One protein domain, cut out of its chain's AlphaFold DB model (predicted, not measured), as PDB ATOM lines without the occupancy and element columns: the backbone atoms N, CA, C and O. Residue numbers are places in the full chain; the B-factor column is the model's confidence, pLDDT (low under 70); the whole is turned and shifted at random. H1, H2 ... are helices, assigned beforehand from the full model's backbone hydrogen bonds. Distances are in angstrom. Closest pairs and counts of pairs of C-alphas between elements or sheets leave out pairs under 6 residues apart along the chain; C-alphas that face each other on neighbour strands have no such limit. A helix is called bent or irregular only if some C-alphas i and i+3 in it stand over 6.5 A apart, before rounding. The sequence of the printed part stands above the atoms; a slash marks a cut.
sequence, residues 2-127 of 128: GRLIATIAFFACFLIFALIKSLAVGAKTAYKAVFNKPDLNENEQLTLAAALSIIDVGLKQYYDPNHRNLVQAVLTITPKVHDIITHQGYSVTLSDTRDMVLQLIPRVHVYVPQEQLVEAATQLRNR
ATOM      1  N   GLY A   2     117.939  98.375 109.932       57.81
ATOM      2  CA  GLY A   2     117.710  98.547 108.480       57.81
ATOM      3  C   GLY A   2     117.162  97.323 107.721       57.81
ATOM      4  O   GLY A   2     116.448  97.486 106.739       57.81
ATOM      5  N   ARG A   3     117.414  96.094 108.202       66.25
ATOM      6  CA  ARG A   3     116.858  94.865 107.598       66.25
ATOM      7  C   ARG A   3     115.338  94.744 107.756       66.25
ATOM      8  O   ARG A   3     114.684  94.306 106.824       66.25
ATOM      9  N   LEU A   4     114.784  95.170 108.894       73.56
ATOM     10  CA  LEU A   4     113.350  95.046 109.178       73.56
ATOM     11  C   LEU A   4     112.517  95.955 108.258       73.56
ATOM     12  O   LEU A   4     111.501  95.533 107.716       73.56
ATOM     13  N   ILE A   5     113.000  97.178 108.023       76.44
ATOM     14  CA  ILE A   5     112.364  98.158 107.129       76.44
ATOM     15  C   ILE A   5     112.372  97.655 105.678       76.44
ATOM     16  O   ILE A   5     111.360  97.755 104.988       76.44
ATOM     17  N   ALA A   6     113.477  97.046 105.234       76.00
ATOM     18  CA  ALA A   6     113.568  96.457 103.898       76.00
ATOM     19  C   ALA A   6     112.585  95.286 103.704       76.00
ATOM     20  O   ALA A   6     111.954  95.180 102.654       76.00
ATOM     21  N   THR A   7     112.401  94.435 104.720       78.38
ATOM     22  CA  THR A   7     111.440  93.320 104.660       78.38
ATOM     23  C   THR A   7     109.992  93.808 104.598       78.38
ATOM     24  O   THR A   7     109.200  93.265 103.829       78.38
ATOM     25  N   ILE A   8     109.649  94.856 105.352       82.75
ATOM     26  CA  ILE A   8     108.306  95.457 105.336       82.75
ATOM     27  C   ILE A   8     108.013  96.089 103.967       82.75
ATOM     28  O   ILE A   8     106.945  95.858 103.402       82.75
ATOM     29  N   ALA A   9     108.974  96.822 103.396       81.25
ATOM     30  CA  ALA A   9     108.833  97.411 102.064       81.25
ATOM     31  C   ALA A   9     108.651  96.339 100.972       81.25
ATOM     32  O   ALA A   9     107.810  96.489 100.086       81.25
ATOM     33  N   PHE A  10     109.381  95.222 101.063       84.88
ATOM     34  CA  PHE A  10     109.228  94.099 100.138       84.88
ATOM     35  C   PHE A  10     107.834  93.463 100.225       84.88
ATOM     36  O   PHE A  10     107.205  93.216  99.196       84.88
ATOM     37  N   PHE A  11     107.316  93.256 101.439       84.75
ATOM     38  CA  PHE A  11     105.969  92.718 101.646       84.75
ATOM     39  C   PHE A  11     104.872  93.646 101.116       84.75
ATOM     40  O   PHE A  11     103.919  93.168 100.505       84.75
ATOM     41  N   ALA A  12     105.018  94.961 101.295       83.75
ATOM     42  CA  ALA A  12     104.075  95.940 100.761       83.75
ATOM     43  C   ALA A  12     104.041  95.919  99.221       83.75
ATOM     44  O   ALA A  12     102.966  95.817  98.628       83.75
ATOM     45  N   CYS A  13     105.208  95.924  98.566       82.56
ATOM     46  CA  CYS A  13     105.296  95.792  97.108       82.56
ATOM     47  C   CYS A  13     104.729  94.456  96.610       82.56
ATOM     48  O   CYS A  13     104.040  94.423  95.590       82.56
ATOM     49  N   PHE A  14     104.972  93.361  97.336       85.00
ATOM     50  CA  PHE A  14     104.418  92.049  97.010       85.00
ATOM     51  C   PHE A  14     102.885  92.033  97.088       85.00
ATOM     52  O   PHE A  14     102.235  91.505  96.190       85.00
ATOM     53  N   LEU A  15     102.300  92.654  98.118       85.56
ATOM     54  CA  LEU A  15     100.848  92.778  98.282       85.56
ATOM     55  C   LEU A  15     100.207  93.581  97.145       85.56
ATOM     56  O   LEU A  15      99.202  93.153  96.579       85.56
ATOM     57  N   ILE A  16     100.819  94.704  96.765       84.56
ATOM     58  CA  ILE A  16     100.362  95.528  95.638       84.56
ATOM     59  C   ILE A  16     100.444  94.730  94.331       84.56
ATOM     60  O   ILE A  16      99.484  94.689  93.562       84.56
ATOM     61  N   PHE A  17     101.556  94.032  94.097       81.81
ATOM     62  CA  PHE A  17     101.729  93.192  92.914       81.81
ATOM     63  C   PHE A  17     100.711  92.043  92.864       81.81
ATOM     64  O   PHE A  17     100.138  91.763  91.809       81.81
ATOM     65  N   ALA A  18     100.440  91.398  94.001       77.12
ATOM     66  CA  ALA A  18      99.449  90.337  94.110       77.12
ATOM     67  C   ALA A  18      98.028  90.846  93.818       77.12
ATOM     68  O   ALA A  18      97.290  90.184  93.087       77.12
ATOM     69  N   LEU A  19      97.665  92.037  94.310       77.88
ATOM     70  CA  LEU A  19      96.381  92.678  94.010       77.88
ATOM     71  C   LEU A  19      96.231  92.964  92.515       77.88
ATOM     72  O   LEU A  19      95.249  92.528  91.914       77.88
ATOM     73  N   ILE A  20      97.228  93.599  91.892       73.69
ATOM     74  CA  ILE A  20      97.231  93.878  90.447       73.69
ATOM     75  C   ILE A  20      97.092  92.578  89.648       73.69
ATOM     76  O   ILE A  20      96.276  92.485  88.730       73.69
ATOM     77  N   LYS A  21      97.843  91.537  90.026       68.75
ATOM     78  CA  LYS A  21      97.783  90.230  89.366       68.75
ATOM     79  C   LYS A  21      96.414  89.569  89.530       68.75
ATOM     80  O   LYS A  21      95.909  89.000  88.566       68.75
ATOM     81  N   SER A  22      95.793  89.664  90.707       63.06
ATOM     82  CA  SER A  22      94.451  89.119  90.946       63.06
ATOM     83  C   SER A  22      93.386  89.809  90.089       63.06
ATOM     84  O   SER A  22      92.548  89.131  89.498       63.06
ATOM     85  N   LEU A  23      93.479  91.133  89.928       62.22
ATOM     86  CA  LEU A  23      92.578  91.921  89.086       62.22
ATOM     87  C   LEU A  23      92.750  91.571  87.603       62.22
ATOM     88  O   LEU A  23      91.763  91.369  86.902       62.22
ATOM     89  N   ALA A  24      93.992  91.409  87.136       58.75
ATOM     90  CA  ALA A  24      94.280  91.005  85.758       58.75
ATOM     91  C   ALA A  24      93.770  89.585  85.441       58.75
ATOM     92  O   ALA A  24      93.197  89.340  84.377       58.75
ATOM     93  N   VAL A  25      93.940  88.643  86.374       60.16
ATOM     94  CA  VAL A  25      93.413  87.275  86.235       60.16
ATOM     95  C   VAL A  25      91.879  87.277  86.279       60.16
ATOM     96  O   VAL A  25      91.242  86.611  85.459       60.16
ATOM     97  N   GLY A  26      91.275  88.064  87.172       53.16
ATOM     98  CA  GLY A  26      89.826  88.238  87.266       53.16
ATOM     99  C   GLY A  26      89.214  88.795  85.980       53.16
ATOM    100  O   GLY A  26      88.259  88.218  85.464       53.16
ATOM    101  N   ALA A  27      89.822  89.832  85.398       55.28
ATOM    102  CA  ALA A  27      89.382  90.433  84.139       55.28
ATOM    103  C   ALA A  27      89.418  89.434  82.968       55.28
ATOM    104  O   ALA A  27      88.445  89.314  82.224       55.28
ATOM    105  N   LYS A  28      90.481  88.621  82.864       53.84
ATOM    106  CA  LYS A  28      90.590  87.564  81.842       53.84
ATOM    107  C   LYS A  28      89.524  86.472  81.996       53.84
ATOM    108  O   LYS A  28      89.057  85.913  81.003       53.84
ATOM    109  N   THR A  29      89.139  86.165  83.234       54.25
ATOM    110  CA  THR A  29      88.156  85.116  83.549       54.25
ATOM    111  C   THR A  29      86.723  85.606  83.336       54.25
ATOM    112  O   THR A  29      85.926  84.905  82.714       54.25
ATOM    113  N   ALA A  30      86.412  86.834  83.764       53.34
ATOM    114  CA  ALA A  30      85.131  87.490  83.505       53.34
ATOM    115  C   ALA A  30      84.892  87.662  81.996       53.34
ATOM    116  O   ALA A  30      83.822  87.336  81.498       53.34
ATOM    117  N   TYR A  31      85.924  88.048  81.248       55.38
ATOM    118  CA  TYR A  31      85.879  88.171  79.793       55.38
ATOM    119  C   TYR A  31      85.578  86.847  79.070       55.38
ATOM    120  O   TYR A  31      84.664  86.779  78.251       55.38
ATOM    121  N   LYS A  32      86.290  85.757  79.396       55.72
ATOM    122  CA  LYS A  32      86.007  84.436  78.799       55.72
ATOM    123  C   LYS A  32      84.609  83.924  79.135       55.72
ATOM    124  O   LYS A  32      84.042  83.163  78.354       55.72
ATOM    125  N   ALA A  33      84.071  84.330  80.282       52.84
ATOM    126  CA  ALA A  33      82.712  84.011  80.679       52.84
ATOM    127  C   ALA A  33      81.673  84.782  79.844       52.84
ATOM    128  O   ALA A  33      80.683  84.186  79.448       52.84
ATOM    129  N   VAL A  34      81.910  86.053  79.502       57.03
ATOM    130  CA  VAL A  34      80.985  86.861  78.679       57.03
ATOM    131  C   VAL A  34      80.861  86.343  77.243       57.03
ATOM    132  O   VAL A  34      79.804  86.423  76.649       57.03
ATOM    133  N   PHE A  35      81.884  85.738  76.649       58.62
ATOM    134  CA  PHE A  35      81.780  85.321  75.237       58.62
ATOM    135  C   PHE A  35      81.427  83.836  75.025       58.62
ATOM    136  O   PHE A  35      81.208  83.405  73.885       58.62
ATOM    137  N   ASN A  36      81.298  83.073  76.123       57.78
ATOM    138  CA  ASN A  36      80.951  81.643  76.132       57.78
ATOM    139  C   ASN A  36      79.755  81.267  77.033       57.78
ATOM    140  O   ASN A  36      79.447  80.081  77.146       57.78
ATOM    141  N   LYS A  37      79.086  82.225  77.687       58.75
ATOM    142  CA  LYS A  37      77.882  81.943  78.481       58.75
ATOM    143  C   LYS A  37      76.633  81.849  77.594       58.75
ATOM    144  O   LYS A  37      76.487  82.671  76.691       58.75
ATOM    145  N   PRO A  38      75.723  80.896  77.869       56.03
ATOM    146  CA  PRO A  38      74.403  80.866  77.240       56.03
ATOM    147  C   PRO A  38      73.504  82.014  77.733       56.03
ATOM    148  O   PRO A  38      72.717  82.541  76.953       56.03
ATOM    149  N   ASP A  39      73.687  82.457  78.983       60.56
ATOM    150  CA  ASP A  39      72.868  83.493  79.621       60.56
ATOM    151  C   ASP A  39      73.649  84.807  79.719       60.56
ATOM    152  O   ASP A  39      74.313  85.096  80.718       60.56
ATOM    153  N   LEU A  40      73.622  85.575  78.633       64.50
ATOM    154  CA  LEU A  40      74.248  86.892  78.563       64.50
ATOM    155  C   LEU A  40      73.293  87.977  79.041       64.50
ATOM    156  O   LEU A  40      72.134  87.997  78.624       64.50
ATOM    157  N   ASN A  41      73.793  88.918  79.840       68.81
ATOM    158  CA  ASN A  41      73.047  90.136  80.159       68.81
ATOM    159  C   ASN A  41      72.846  90.995  78.899       68.81
ATOM    160  O   ASN A  41      73.627  90.921  77.954       68.81
ATOM    161  N   GLU A  42      71.840  91.869  78.890       70.81
ATOM    162  CA  GLU A  42      71.491  92.700  77.724       70.81
ATOM    163  C   GLU A  42      72.687  93.513  77.186       70.81
ATOM    164  O   GLU A  42      72.980  93.491  75.991       70.81
ATOM    165  N   ASN A  43      73.483  94.118  78.073       69.75
ATOM    166  CA  ASN A  43      74.700  94.854  77.697       69.75
ATOM    167  C   ASN A  43      75.805  93.952  77.113       69.75
ATOM    168  O   ASN A  43      76.543  94.350  76.208       69.75
ATOM    169  N   GLU A  44      75.915  92.718  77.608       70.56
ATOM    170  CA  GLU A  44      76.881  91.725  77.127       70.56
ATOM    171  C   GLU A  44      76.495  91.222  75.732       70.56
ATOM    172  O   GLU A  44      77.351  91.105  74.852       70.56
ATOM    173  N   GLN A  45      75.197  91.004  75.502       72.62
ATOM    174  CA  GLN A  45      74.653  90.663  74.188       72.62
ATOM    175  C   GLN A  45      74.887  91.788  73.182       72.62
ATOM    176  O   GLN A  45      75.332  91.518  72.069       72.62
ATOM    177  N   LEU A  46      74.657  93.045  73.575       76.38
ATOM    178  CA  LEU A  46      74.916  94.209  72.726       76.38
ATOM    179  C   LEU A  46      76.402  94.333  72.367       76.38
ATOM    180  O   LEU A  46      76.738  94.585  71.212       76.38
ATOM    181  N   THR A  47      77.296  94.095  73.329       79.12
ATOM    182  CA  THR A  47      78.749  94.115  73.098       79.12
ATOM    183  C   THR A  47      79.180  93.002  72.144       79.12
ATOM    184  O   THR A  47      79.934  93.248  71.202       79.12
ATOM    185  N   LEU A  48      78.675  91.780  72.346       81.62
ATOM    186  CA  LEU A  48      78.938  90.653  71.453       81.62
ATOM    187  C   LEU A  48      78.374  90.907  70.048       81.62
ATOM    188  O   LEU A  48      79.073  90.667  69.067       81.62
ATOM    189  N   ALA A  49      77.151  91.420  69.935       82.19
ATOM    190  CA  ALA A  49      76.532  91.748  68.655       82.19
ATOM    191  C   ALA A  49      77.316  92.837  67.905       82.19
ATOM    192  O   ALA A  49      77.564  92.700  66.707       82.19
ATOM    193  N   ALA A  50      77.777  93.877  68.609       84.75
ATOM    194  CA  ALA A  50      78.627  94.920  68.038       84.75
ATOM    195  C   ALA A  50      79.971  94.356  67.549       84.75
ATOM    196  O   ALA A  50      80.397  94.643  66.427       84.75
ATOM    197  N   ALA A  51      80.613  93.498  68.350       84.75
ATOM    198  CA  ALA A  51      81.849  92.827  67.965       84.75
ATOM    199  C   ALA A  51      81.647  91.935  66.728       84.75
ATOM    200  O   ALA A  51      82.418  92.030  65.775       84.75
ATOM    201  N   LEU A  52      80.588  91.119  66.698       85.88
ATOM    202  CA  LEU A  52      80.251  90.265  65.555       85.88
ATOM    203  C   LEU A  52      79.961  91.080  64.294       85.88
ATOM    204  O   LEU A  52      80.433  90.714  63.221       85.88
ATOM    205  N   SER A  53      79.242  92.198  64.413       87.06
ATOM    206  CA  SER A  53      78.962  93.084  63.280       87.06
ATOM    207  C   SER A  53      80.246  93.655  62.674       87.06
ATOM    208  O   SER A  53      80.410  93.653  61.456       87.06
ATOM    209  N   ILE A  54      81.203  94.071  63.503       87.38
ATOM    210  CA  ILE A  54      82.490  94.594  63.021       87.38
ATOM    211  C   ILE A  54      83.366  93.507  62.427       87.38
ATOM    212  O   ILE A  54      84.054  93.765  61.440       87.38
ATOM    213  N   ILE A  55      83.339  92.303  62.995       87.56
ATOM    214  CA  ILE A  55      84.037  91.158  62.416       87.56
ATOM    215  C   ILE A  55      83.434  90.823  61.049       87.56
ATOM    216  O   ILE A  55      84.187  90.653  60.098       87.56
ATOM    217  N   ASP A  56      82.107  90.805  60.911       85.81
ATOM    218  CA  ASP A  56      81.424  90.518  59.644       85.81
ATOM    219  C   ASP A  56      81.727  91.576  58.570       85.81
ATOM    220  O   ASP A  56      82.156  91.244  57.464       85.81
ATOM    221  N   VAL A  57      81.574  92.862  58.905       88.25
ATOM    222  CA  VAL A  57      81.879  93.978  57.993       88.25
ATOM    223  C   VAL A  57      83.367  94.011  57.652       88.25
ATOM    224  O   VAL A  57      83.737  94.167  56.490       88.25
ATOM    225  N   GLY A  58      84.230  93.835  58.651       85.06
ATOM    226  CA  GLY A  58      85.673  93.835  58.472       85.06
ATOM    227  C   GLY A  58      86.156  92.667  57.618       85.06
ATOM    228  O   GLY A  58      86.986  92.866  56.738       85.06
ATOM    229  N   LEU A  59      85.614  91.462  57.808       86.62
ATOM    230  CA  LEU A  59      85.938  90.324  56.951       86.62
ATOM    231  C   LEU A  59      85.468  90.574  55.518       86.62
ATOM    232  O   LEU A  59      86.260  90.408  54.601       86.62
ATOM    233  N   LYS A  60      84.247  91.075  55.297       85.38
ATOM    234  CA  LYS A  60      83.777  91.419  53.941       85.38
ATOM    235  C   LYS A  60      84.670  92.439  53.227       85.38
ATOM    236  O   LYS A  60      84.742  92.427  52.003       85.38
ATOM    237  N   GLN A  61      85.319  93.330  53.974       85.19
ATOM    238  CA  GLN A  61      86.175  94.380  53.420       85.19
ATOM    239  C   GLN A  61      87.633  93.954  53.233       85.19
ATOM    240  O   GLN A  61      88.270  94.385  52.275       85.19
ATOM    241  N   TYR A  62      88.180  93.162  54.158       85.81
ATOM    242  CA  TYR A  62      89.622  92.913  54.244       85.81
ATOM    243  C   TYR A  62      90.015  91.450  54.028       85.81
ATOM    244  O   TYR A  62      91.196  91.175  53.813       85.81
ATOM    245  N   TYR A  63      89.074  90.506  54.102       83.50
ATOM    246  CA  TYR A  63      89.356  89.100  53.834       83.50
ATOM    247  C   TYR A  63      89.154  88.787  52.356       83.50
ATOM    248  O   TYR A  63      88.043  88.829  51.833       83.50
ATOM    249  N   ASP A  64      90.254  88.420  51.702       81.00
ATOM    250  CA  ASP A  64      90.232  87.843  50.367       81.00
ATOM    251  C   ASP A  64      90.414  86.314  50.463       81.00
ATOM    252  O   ASP A  64      91.501  85.852  50.847       81.00
ATOM    253  N   PRO A  65      89.385  85.518  50.115       74.25
ATOM    254  CA  PRO A  65      89.447  84.061  50.182       74.25
ATOM    255  C   PRO A  65      90.441  83.451  49.182       74.25
ATOM    256  O   PRO A  65      90.940  82.352  49.425       74.25
ATOM    257  N   ASN A  66      90.780  84.157  48.099       72.88
ATOM    258  CA  ASN A  66      91.710  83.672  47.078       72.88
ATOM    259  C   ASN A  66      93.175  83.871  47.487       72.88
ATOM    260  O   ASN A  66      94.031  83.062  47.136       72.88
ATOM    261  N   HIS A  67      93.460  84.917  48.266       70.19
ATOM    262  CA  HIS A  67      94.823  85.281  48.671       70.19
ATOM    263  C   HIS A  67      95.189  84.840  50.097       70.19
ATOM    264  O   HIS A  67      96.280  85.150  50.563       70.19
ATOM    265  N   ARG A  68      94.300  84.122  50.805       67.50
ATOM    266  CA  ARG A  68      94.515  83.625  52.185       67.50
ATOM    267  C   ARG A  68      94.995  84.709  53.170       67.50
ATOM    268  O   ARG A  68      95.674  84.418  54.152       67.50
ATOM    269  N   ASN A  69      94.588  85.963  52.969       78.62
ATOM    270  CA  ASN A  69      95.032  87.114  53.771       78.62
ATOM    271  C   ASN A  69      94.263  87.275  55.096       78.62
ATOM    272  O   ASN A  69      94.062  88.383  55.597       78.62
ATOM    273  N   LEU A  70      93.846  86.162  55.703       83.44
ATOM    274  CA  LEU A  70      93.061  86.164  56.935       83.44
ATOM    275  C   LEU A  70      93.814  86.821  58.096       83.44
ATOM    276  O   LEU A  70      93.227  87.560  58.879       83.44
ATOM    277  N   VAL A  71      95.130  86.610  58.177       84.75
ATOM    278  CA  VAL A  71      95.986  87.216  59.207       84.75
ATOM    279  C   VAL A  71      95.936  88.740  59.144       84.75
ATOM    280  O   VAL A  71      95.777  89.389  60.174       84.75
ATOM    281  N   GLN A  72      96.034  89.317  57.945       84.88
ATOM    282  CA  GLN A  72      95.980  90.765  57.770       84.88
ATOM    283  C   GLN A  72      94.596  91.308  58.130       84.88
ATOM    284  O   GLN A  72      94.508  92.269  58.892       84.88
ATOM    285  N   ALA A  73      93.529  90.648  57.670       85.62
ATOM    286  CA  ALA A  73      92.163  91.013  58.031       85.62
ATOM    287  C   ALA A  73      91.969  91.009  59.558       85.62
ATOM    288  O   ALA A  73      91.502  91.992  60.129       85.62
ATOM    289  N   VAL A  74      92.416  89.953  60.243       86.00
ATOM    290  CA  VAL A  74      92.343  89.846  61.707       86.00
ATOM    291  C   VAL A  74      93.136  90.961  62.385       86.00
ATOM    292  O   VAL A  74      92.626  91.572  63.322       86.00
ATOM    293  N   LEU A  75      94.345  91.286  61.916       87.00
ATOM    294  CA  LEU A  75      95.144  92.385  62.472       87.00
ATOM    295  C   LEU A  75      94.466  93.751  62.312       87.00
ATOM    296  O   LEU A  75      94.576  94.582  63.210       87.00
ATOM    297  N   THR A  76      93.740  93.974  61.217       87.50
ATOM    298  CA  THR A  76      92.990  95.216  60.973       87.50
ATOM    299  C   THR A  76      91.687  95.286  61.778       87.50
ATOM    300  O   THR A  76      91.286  96.367  62.211       87.50
ATOM    301  N   ILE A  77      91.027  94.150  62.011       88.94
ATOM    302  CA  ILE A  77      89.759  94.061  62.755       88.94
ATOM    303  C   ILE A  77      89.990  94.120  64.271       88.94
ATOM    304  O   ILE A  77      89.232  94.777  64.983       88.94
ATOM    305  N   THR A  78      91.051  93.470  64.764       88.31
ATOM    306  CA  THR A  78      91.384  93.357  66.197       88.31
ATOM    307  C   THR A  78      91.318  94.689  66.959       88.31
ATOM    308  O   THR A  78      90.636  94.711  67.979       88.31
ATOM    309  N   PRO A  79      91.958  95.797  66.524       87.81
ATOM    310  CA  PRO A  79      91.905  97.057  67.270       87.81
ATOM    311  C   PRO A  79      90.486  97.635  67.354       87.81
ATOM    312  O   PRO A  79      90.088  98.106  68.410       87.81
ATOM    313  N   LYS A  80      89.671  97.512  66.297       88.12
ATOM    314  CA  LYS A  80      88.279  98.001  66.310       88.12
ATOM    315  C   LYS A  80      87.411  97.232  67.308       88.12
ATOM    316  O   LYS A  80      86.584  97.812  68.003       88.12
ATOM    317  N   VAL A  81      87.601  95.915  67.377       85.94
ATOM    318  CA  VAL A  81      86.904  95.054  68.345       85.94
ATOM    319  C   VAL A  81      87.411  95.324  69.766       85.94
ATOM    320  O   VAL A  81      86.620  95.366  70.705       85.94
ATOM    321  N   HIS A  82      88.714  95.570  69.918       86.75
ATOM    322  CA  HIS A  82      89.342  95.904  71.194       86.75
ATOM    323  C   HIS A  82      88.784  97.196  71.793       86.75
ATOM    324  O   HIS A  82      88.433  97.222  72.973       86.75
ATOM    325  N   ASP A  83      88.640  98.239  70.976       86.50
ATOM    326  CA  ASP A  83      88.103  99.526  71.416       86.50
ATOM    327  C   ASP A  83      86.677  99.378  71.955       86.50
ATOM    328  O   ASP A  83      86.349  99.931  72.994       86.50
ATOM    329  N   ILE A  84      85.829  98.562  71.327       84.88
ATOM    330  CA  ILE A  84      84.451  98.347  71.806       84.88
ATOM    331  C   ILE A  84      84.408  97.601  73.128       84.88
ATOM    332  O   ILE A  84      83.645  97.965  74.022       84.88
ATOM    333  N   ILE A  85      85.233  96.565  73.260       81.75
ATOM    334  CA  ILE A  85      85.303  95.772  74.483       81.75
ATOM    335  C   ILE A  85      85.812  96.646  75.639       81.75
ATOM    336  O   ILE A  85      85.234  96.642  76.724       81.75
ATOM    337  N   THR A  86      86.845  97.455  75.396       84.12
ATOM    338  CA  THR A  86      87.395  98.367  76.408       84.12
ATOM    339  C   THR A  86      86.463  99.538  76.724       84.12
ATOM    340  O   THR A  86      86.321  99.887  77.896       84.12
ATOM    341  N   HIS A  87      85.742 100.083  75.738       81.38
ATOM    342  CA  HIS A  87      84.707 101.105  75.951       81.38
ATOM    343  C   HIS A  87      83.551 100.618  76.832       81.38
ATOM    344  O   HIS A  87      82.963 101.413  77.559       81.38
ATOM    345  N   GLN A  88      83.247  99.320  76.806       74.69
ATOM    346  CA  GLN A  88      82.241  98.682  77.664       74.69
ATOM    347  C   GLN A  88      82.770  98.371  79.080       74.69
ATOM    348  O   GLN A  88      82.058  97.801  79.903       74.69
ATOM    349  N   GLY A  89      84.015  98.752  79.392       71.69
ATOM    350  CA  GLY A  89      84.628  98.582  80.711       71.69
ATOM    351  C   GLY A  89      85.374  97.259  80.904       71.69
ATOM    352  O   GLY A  89      85.856  96.987  82.006       71.69
ATOM    353  N   TYR A  90      85.519  96.436  79.860       72.88
ATOM    354  CA  TYR A  90      86.288  95.198  79.952       72.88
ATOM    355  C   TYR A  90      87.781  95.463  79.754       72.88
ATOM    356  O   TYR A  90      88.234  95.891  78.694       72.88
ATOM    357  N   SER A  91      88.575  95.137  80.772       75.75
ATOM    358  CA  SER A  91      90.034  95.177  80.682       75.75
ATOM    359  C   SER A  91      90.558  93.906  80.011       75.75
ATOM    360  O   SER A  91      90.709  92.869  80.659       75.75
ATOM    361  N   VAL A  92      90.861  93.986  78.719       77.38
ATOM    362  CA  VAL A  92      91.424  92.882  77.923       77.38
ATOM    363  C   VAL A  92      92.728  93.309  77.271       77.38
ATOM    364  O   VAL A  92      92.989  94.497  77.132       77.38
ATOM    365  N   THR A  93      93.573  92.363  76.863       82.31
ATOM    366  CA  THR A  93      94.742  92.692  76.036       82.31
ATOM    367  C   THR A  93      94.386  92.619  74.550       82.31
ATOM    368  O   THR A  93      93.463  91.900  74.152       82.31
ATOM    369  N   LEU A  94      95.143  93.315  73.695       81.56
ATOM    370  CA  LEU A  94      95.023  93.171  72.235       81.56
ATOM    371  C   LEU A  94      95.246  91.720  71.779       81.56
ATOM    372  O   LEU A  94      94.607  91.269  70.832       81.56
ATOM    373  N   SER A  95      96.111  90.973  72.474       81.38
ATOM    374  CA  SER A  95      96.330  89.547  72.209       81.38
ATOM    375  C   SER A  95      95.085  88.715  72.520       81.38
ATOM    376  O   SER A  95      94.653  87.934  71.679       81.38
ATOM    377  N   ASP A  96      94.466  88.908  73.690       80.56
ATOM    378  CA  ASP A  96      93.234  88.192  74.056       80.56
ATOM    379  C   ASP A  96      92.059  88.577  73.136       80.56
ATOM    380  O   ASP A  96      91.169  87.767  72.869       80.56
ATOM    381  N   THR A  97      92.059  89.814  72.631       83.12
ATOM    382  CA  THR A  97      91.066  90.287  71.656       83.12
ATOM    383  C   THR A  97      91.253  89.601  70.307       83.12
ATOM    384  O   THR A  97      90.284  89.183  69.682       83.12
ATOM    385  N   ARG A  98      92.499  89.428  69.860       84.75
ATOM    386  CA  ARG A  98      92.825  88.726  68.615       84.75
ATOM    387  C   ARG A  98      92.369  87.268  68.646       84.75
ATOM    388  O   ARG A  98      91.738  86.805  67.697       84.75
ATOM    389  N   ASP A  99      92.651  86.574  69.746       81.88
ATOM    390  CA  ASP A  99      92.197  85.198  69.961       81.88
ATOM    391  C   ASP A  99      90.663  85.109  69.946       81.88
ATOM    392  O   ASP A  99      90.102  84.166  69.389       81.88
ATOM    393  N   MET A 100      89.977  86.105  70.516       78.50
ATOM    394  CA  MET A 100      88.516  86.193  70.473       78.50
ATOM    395  C   MET A 100      87.997  86.429  69.059       78.50
ATOM    396  O   MET A 100      87.069  85.737  68.652       78.50
ATOM    397  N   VAL A 101      88.584  87.364  68.304       85.75
ATOM    398  CA  VAL A 101      88.189  87.606  66.912       85.75
ATOM    399  C   VAL A 101      88.225  86.288  66.152       85.75
ATOM    400  O   VAL A 101      87.192  85.894  65.629       85.75
ATOM    401  N   LEU A 102      89.339  85.546  66.201       84.75
ATOM    402  CA  LEU A 102      89.478  84.236  65.550       84.75
ATOM    403  C   LEU A 102      88.408  83.217  65.982       84.75
ATOM    404  O   LEU A 102      87.890  82.490  65.137       84.75
ATOM    405  N   GLN A 103      88.052  83.170  67.269       83.00
ATOM    406  CA  GLN A 103      86.997  82.285  67.788       83.00
ATOM    407  C   GLN A 103      85.585  82.690  67.347       83.00
ATOM    408  O   GLN A 103      84.690  81.846  67.305       83.00
ATOM    409  N   LEU A 104      85.374  83.969  67.039       83.50
ATOM    410  CA  LEU A 104      84.085  84.510  66.619       83.50
ATOM    411  C   LEU A 104      83.891  84.517  65.100       83.50
ATOM    412  O   LEU A 104      82.748  84.595  64.662       83.50
ATOM    413  N   ILE A 105      84.954  84.379  64.299       85.19
ATOM    414  CA  ILE A 105      84.845  84.274  62.833       85.19
ATOM    415  C   ILE A 105      83.847  83.183  62.396       85.19
ATOM    416  O   ILE A 105      82.997  83.479  61.563       85.19
ATOM    417  N   PRO A 106      83.837  81.963  62.974       83.62
ATOM    418  CA  PRO A 106      82.851  80.941  62.607       83.62
ATOM    419  C   PRO A 106      81.389  81.320  62.897       83.62
ATOM    420  O   PRO A 106      80.484  80.635  62.434       83.62
ATOM    421  N   ARG A 107      81.149  82.362  63.705       81.19
ATOM    422  CA  ARG A 107      79.809  82.837  64.079       81.19
ATOM    423  C   ARG A 107      79.301  83.968  63.174       81.19
ATOM    424  O   ARG A 107      78.174  84.415  63.373       81.19
ATOM    425  N   VAL A 108      80.106  84.455  62.225       83.69
ATOM    426  CA  VAL A 108      79.690  85.482  61.252       83.69
ATOM    427  C   VAL A 108      79.286  84.863  59.909       83.69
ATOM    428  O   VAL A 108      79.483  83.673  59.678       83.69
ATOM    429  N   HIS A 109      78.714  85.662  59.004       80.00
ATOM    430  CA  HIS A 109      78.167  85.155  57.739       80.00
ATOM    431  C   HIS A 109      79.248  84.806  56.707       80.00
ATOM    432  O   HIS A 109      78.983  84.081  55.749       80.00
ATOM    433  N   VAL A 110      80.460  85.340  56.871       79.81
ATOM    434  CA  VAL A 110      81.583  85.066  55.972       79.81
ATOM    435  C   VAL A 110      82.167  83.692  56.284       79.81
ATOM    436  O   VAL A 110      82.750  83.484  57.347       79.81
ATOM    437  N   TYR A 111      82.047  82.759  55.337       81.50
ATOM    438  CA  TYR A 111      82.664  81.443  55.467       81.50
ATOM    439  C   TYR A 111      84.187  81.545  55.361       81.50
ATOM    440  O   TYR A 111      84.726  82.008  54.355       81.50
ATOM    441  N   VAL A 112      84.873  81.058  56.392       81.12
ATOM    442  CA  VAL A 112      86.328  80.919  56.426       81.12
ATOM    443  C   VAL A 112      86.652  79.454  56.733       81.12
ATOM    444  O   VAL A 112      86.201  78.947  57.762       81.12
ATOM    445  N   PRO A 113      87.423  78.752  55.880       83.44
ATOM    446  CA  PRO A 113      87.790  77.363  56.127       83.44
ATOM    447  C   PRO A 113      88.533  77.190  57.455       83.44
ATOM    448  O   PRO A 113      89.415  77.981  57.795       83.44
ATOM    449  N   GLN A 114      88.234  76.107  58.177       80.88
ATOM    450  CA  GLN A 114      88.832  75.834  59.488       80.88
ATOM    451  C   GLN A 114      90.363  75.719  59.431       80.88
ATOM    452  O   GLN A 114      91.047  76.183  60.341       80.88
ATOM    453  N   GLU A 115      90.909  75.190  58.336       83.19
ATOM    454  CA  GLU A 115      92.356  75.130  58.100       83.19
ATOM    455  C   GLU A 115      93.002  76.524  58.097       83.19
ATOM    456  O   GLU A 115      94.036  76.722  58.735       83.19
ATOM    457  N   GLN A 116      92.360  77.518  57.470       81.75
ATOM    458  CA  GLN A 116      92.868  78.894  57.433       81.75
ATOM    459  C   GLN A 116      92.804  79.562  58.809       81.75
ATOM    460  O   GLN A 116      93.683  80.350  59.146       81.75
ATOM    461  N   LEU A 117      91.795  79.238  59.624       81.25
ATOM    462  CA  LEU A 117      91.695  79.732  60.999       81.25
ATOM    463  C   LEU A 117      92.830  79.189  61.872       81.25
ATOM    464  O   LEU A 117      93.442  79.949  62.623       81.25
ATOM    465  N   VAL A 118      93.138  77.895  61.753       82.69
ATOM    466  CA  VAL A 118      94.238  77.249  62.488       82.69
ATOM    467  C   VAL A 118      95.592  77.788  62.028       82.69
ATOM    468  O   VAL A 118      96.453  78.094  62.858       82.69
ATOM    469  N   GLU A 119      95.775  77.965  60.719       83.75
ATOM    470  CA  GLU A 119      96.990  78.549  60.150       83.75
ATOM    471  C   GLU A 119      97.180  79.997  60.628       83.75
ATOM    472  O   GLU A 119      98.238  80.340  61.159       83.75
ATOM    473  N   ALA A 120      96.138  80.828  60.541       82.25
ATOM    474  CA  ALA A 120      96.179  82.211  61.000       82.25
ATOM    475  C   ALA A 120      96.440  82.314  62.509       82.25
ATOM    476  O   ALA A 120      97.271  83.119  62.926       82.25
ATOM    477  N   ALA A 121      95.795  81.476  63.328       82.81
ATOM    478  CA  ALA A 121      96.047  81.407  64.766       82.81
ATOM    479  C   ALA A 121      97.513  81.062  65.071       82.81
ATOM    480  O   ALA A 121      98.141  81.687  65.925       82.81
ATOM    481  N   THR A 122      98.085  80.111  64.330       83.06
ATOM    482  CA  THR A 122      99.484  79.691  64.487       83.06
ATOM    483  C   THR A 122     100.451  80.810  64.094       83.06
ATOM    484  O   THR A 122     101.368  81.135  64.848       83.06
ATOM    485  N   GLN A 123     100.220  81.463  62.952       82.69
ATOM    486  CA  GLN A 123     101.049  82.578  62.487       82.69
ATOM    487  C   GLN A 123     100.976  83.791  63.424       82.69
ATOM    488  O   GLN A 123     101.989  84.441  63.679       82.69
ATOM    489  N   LEU A 124      99.793  84.097  63.956       80.50
ATOM    490  CA  LEU A 124      99.587  85.216  64.874       80.50
ATOM    491  C   LEU A 124     100.206  84.976  66.250       80.50
ATOM    492  O   LEU A 124     100.645  85.942  66.871       80.50
ATOM    493  N   ARG A 125     100.278  83.719  66.702       76.38
ATOM    494  CA  ARG A 125     100.949  83.328  67.948       76.38
ATOM    495  C   ARG A 125     102.469  83.449  67.860       76.38
ATOM    496  O   ARG A 125     103.092  83.839  68.835       76.38
ATOM    497  N   ASN A 126     103.045  83.165  66.691       74.50
ATOM    498  CA  ASN A 126     104.490  83.245  66.446       74.50
ATOM    499  C   ASN A 126     105.000  84.679  66.185       74.50
ATOM    500  O   ASN A 126     106.194  84.876  65.985       74.50
ATOM    501  N   ARG A 127     104.101  85.673  66.134       65.75
ATOM    502  CA  ARG A 127     104.413  87.100  65.919       65.75
ATOM    503  C   ARG A 127     104.386  87.940  67.207       65.75
ATOM    504  O   ARG A 127     104.465  89.163  67.117       65.75
TER     505      ARG A 127
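AT A GLANCE: This is residues 2 to 127 of the 128 residues of an uncharacterized protein of Verrucomicrobia bacterium (UniProt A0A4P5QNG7). One long helix, H1, sticks out with its residues 2 to 22 as an arm from a compact head that holds four shorter helices. In the head H2 and H3 lie side by side as a hairpin, H4 crosses one face of that pair, and H5 packs on residues 70 to 71 of H3. The printed part has 126 residues with five named helices, H1 to H5 in order along the chain, and no named strand; the class is all helix. The whole is loose, with a radius of gyration of the C-alphas of 18.9 A, and elongated, spanning 68 by 36 by 21 A.

HOW THE PARTS SIT: H1, residues 2 to 36, touches no helix. It is close to but not clearly touching H2, residues 42 to 62, where the C-alphas of Val 34 and Glu 44, the closest, are 6.6 A apart; the two are about perpendicular at 76 degrees. H2 and H3, residues 70 to 87, touch as a helical hairpin at a shallow tilt of 27 degrees, opposite ways, closest at the C-alphas of Tyr 62 and Ala 73, 4.9 A apart. H3 and H4, residues 94 to 107, are the hub, touching three helices each. Residues 74 to 82 of H3 touch H4, closest at the C-alphas of Thr 78 and Arg 98, 5.4 A apart; at 71 degrees the two are only just about perpendicular. Residues 52 to 56 of H2 touch residues 101 to 107 of H4, closest at the C-alphas of Ile 55 and Ile 105, 6.9 A apart. H1 and H4 are near each other, with 9 pairs of C-alphas within 10 A. H5, residues 114 to 125, touches residues 70 to 71 of H3, with the C-alphas of Val 71 and Ala 120, the closest, 5.3 A apart. H4 and H5, a helical hairpin at 3 degrees, opposite ways, only just touch, with 3 pairs of C-alphas within 8 A, the closest being Leu 102 and Leu 117 at 6.8 A. H1 is apart from H3 and H5, and H2 from H5. Every O i to N i+4 pair is within hydrogen-bond range in H2 and H5, against 30 of 31 in H1, 12 of 14 in H3 and 8 of 10 in H4.

IN THESE COORDINATES: H1 begins at C-alpha 2, (117.710, 98.547, 108.480), and runs 51.8 A to C-alpha 36, (80.951, 81.643, 76.132). H2 is 29.7 A long, H3 25.6 A, H4 20.1 A and H5 16.6 A, ending at C-alpha 125, (100.949, 83.328, 67.948). H3 has a kink of 34 degrees near residue 77. H3 and H4 are only just irregular: C-alphas 76 and 79 are 6.6 A apart, and C-alphas 103 and 106 are 6.8 A apart.

THE WHOLE: The C-alphas of Gly 2 and Asn 66, the two farthest apart, are 68.3 A apart. Without residues 2 to 22, which stand free, the body spans 40 by 28 by 22 A. The printed part has no cut; the link from H1 to H2 is tight and the other links are short. The mean pLDDT of the printed part is 77.3, with 26 residues under 70, among them 21 to 41.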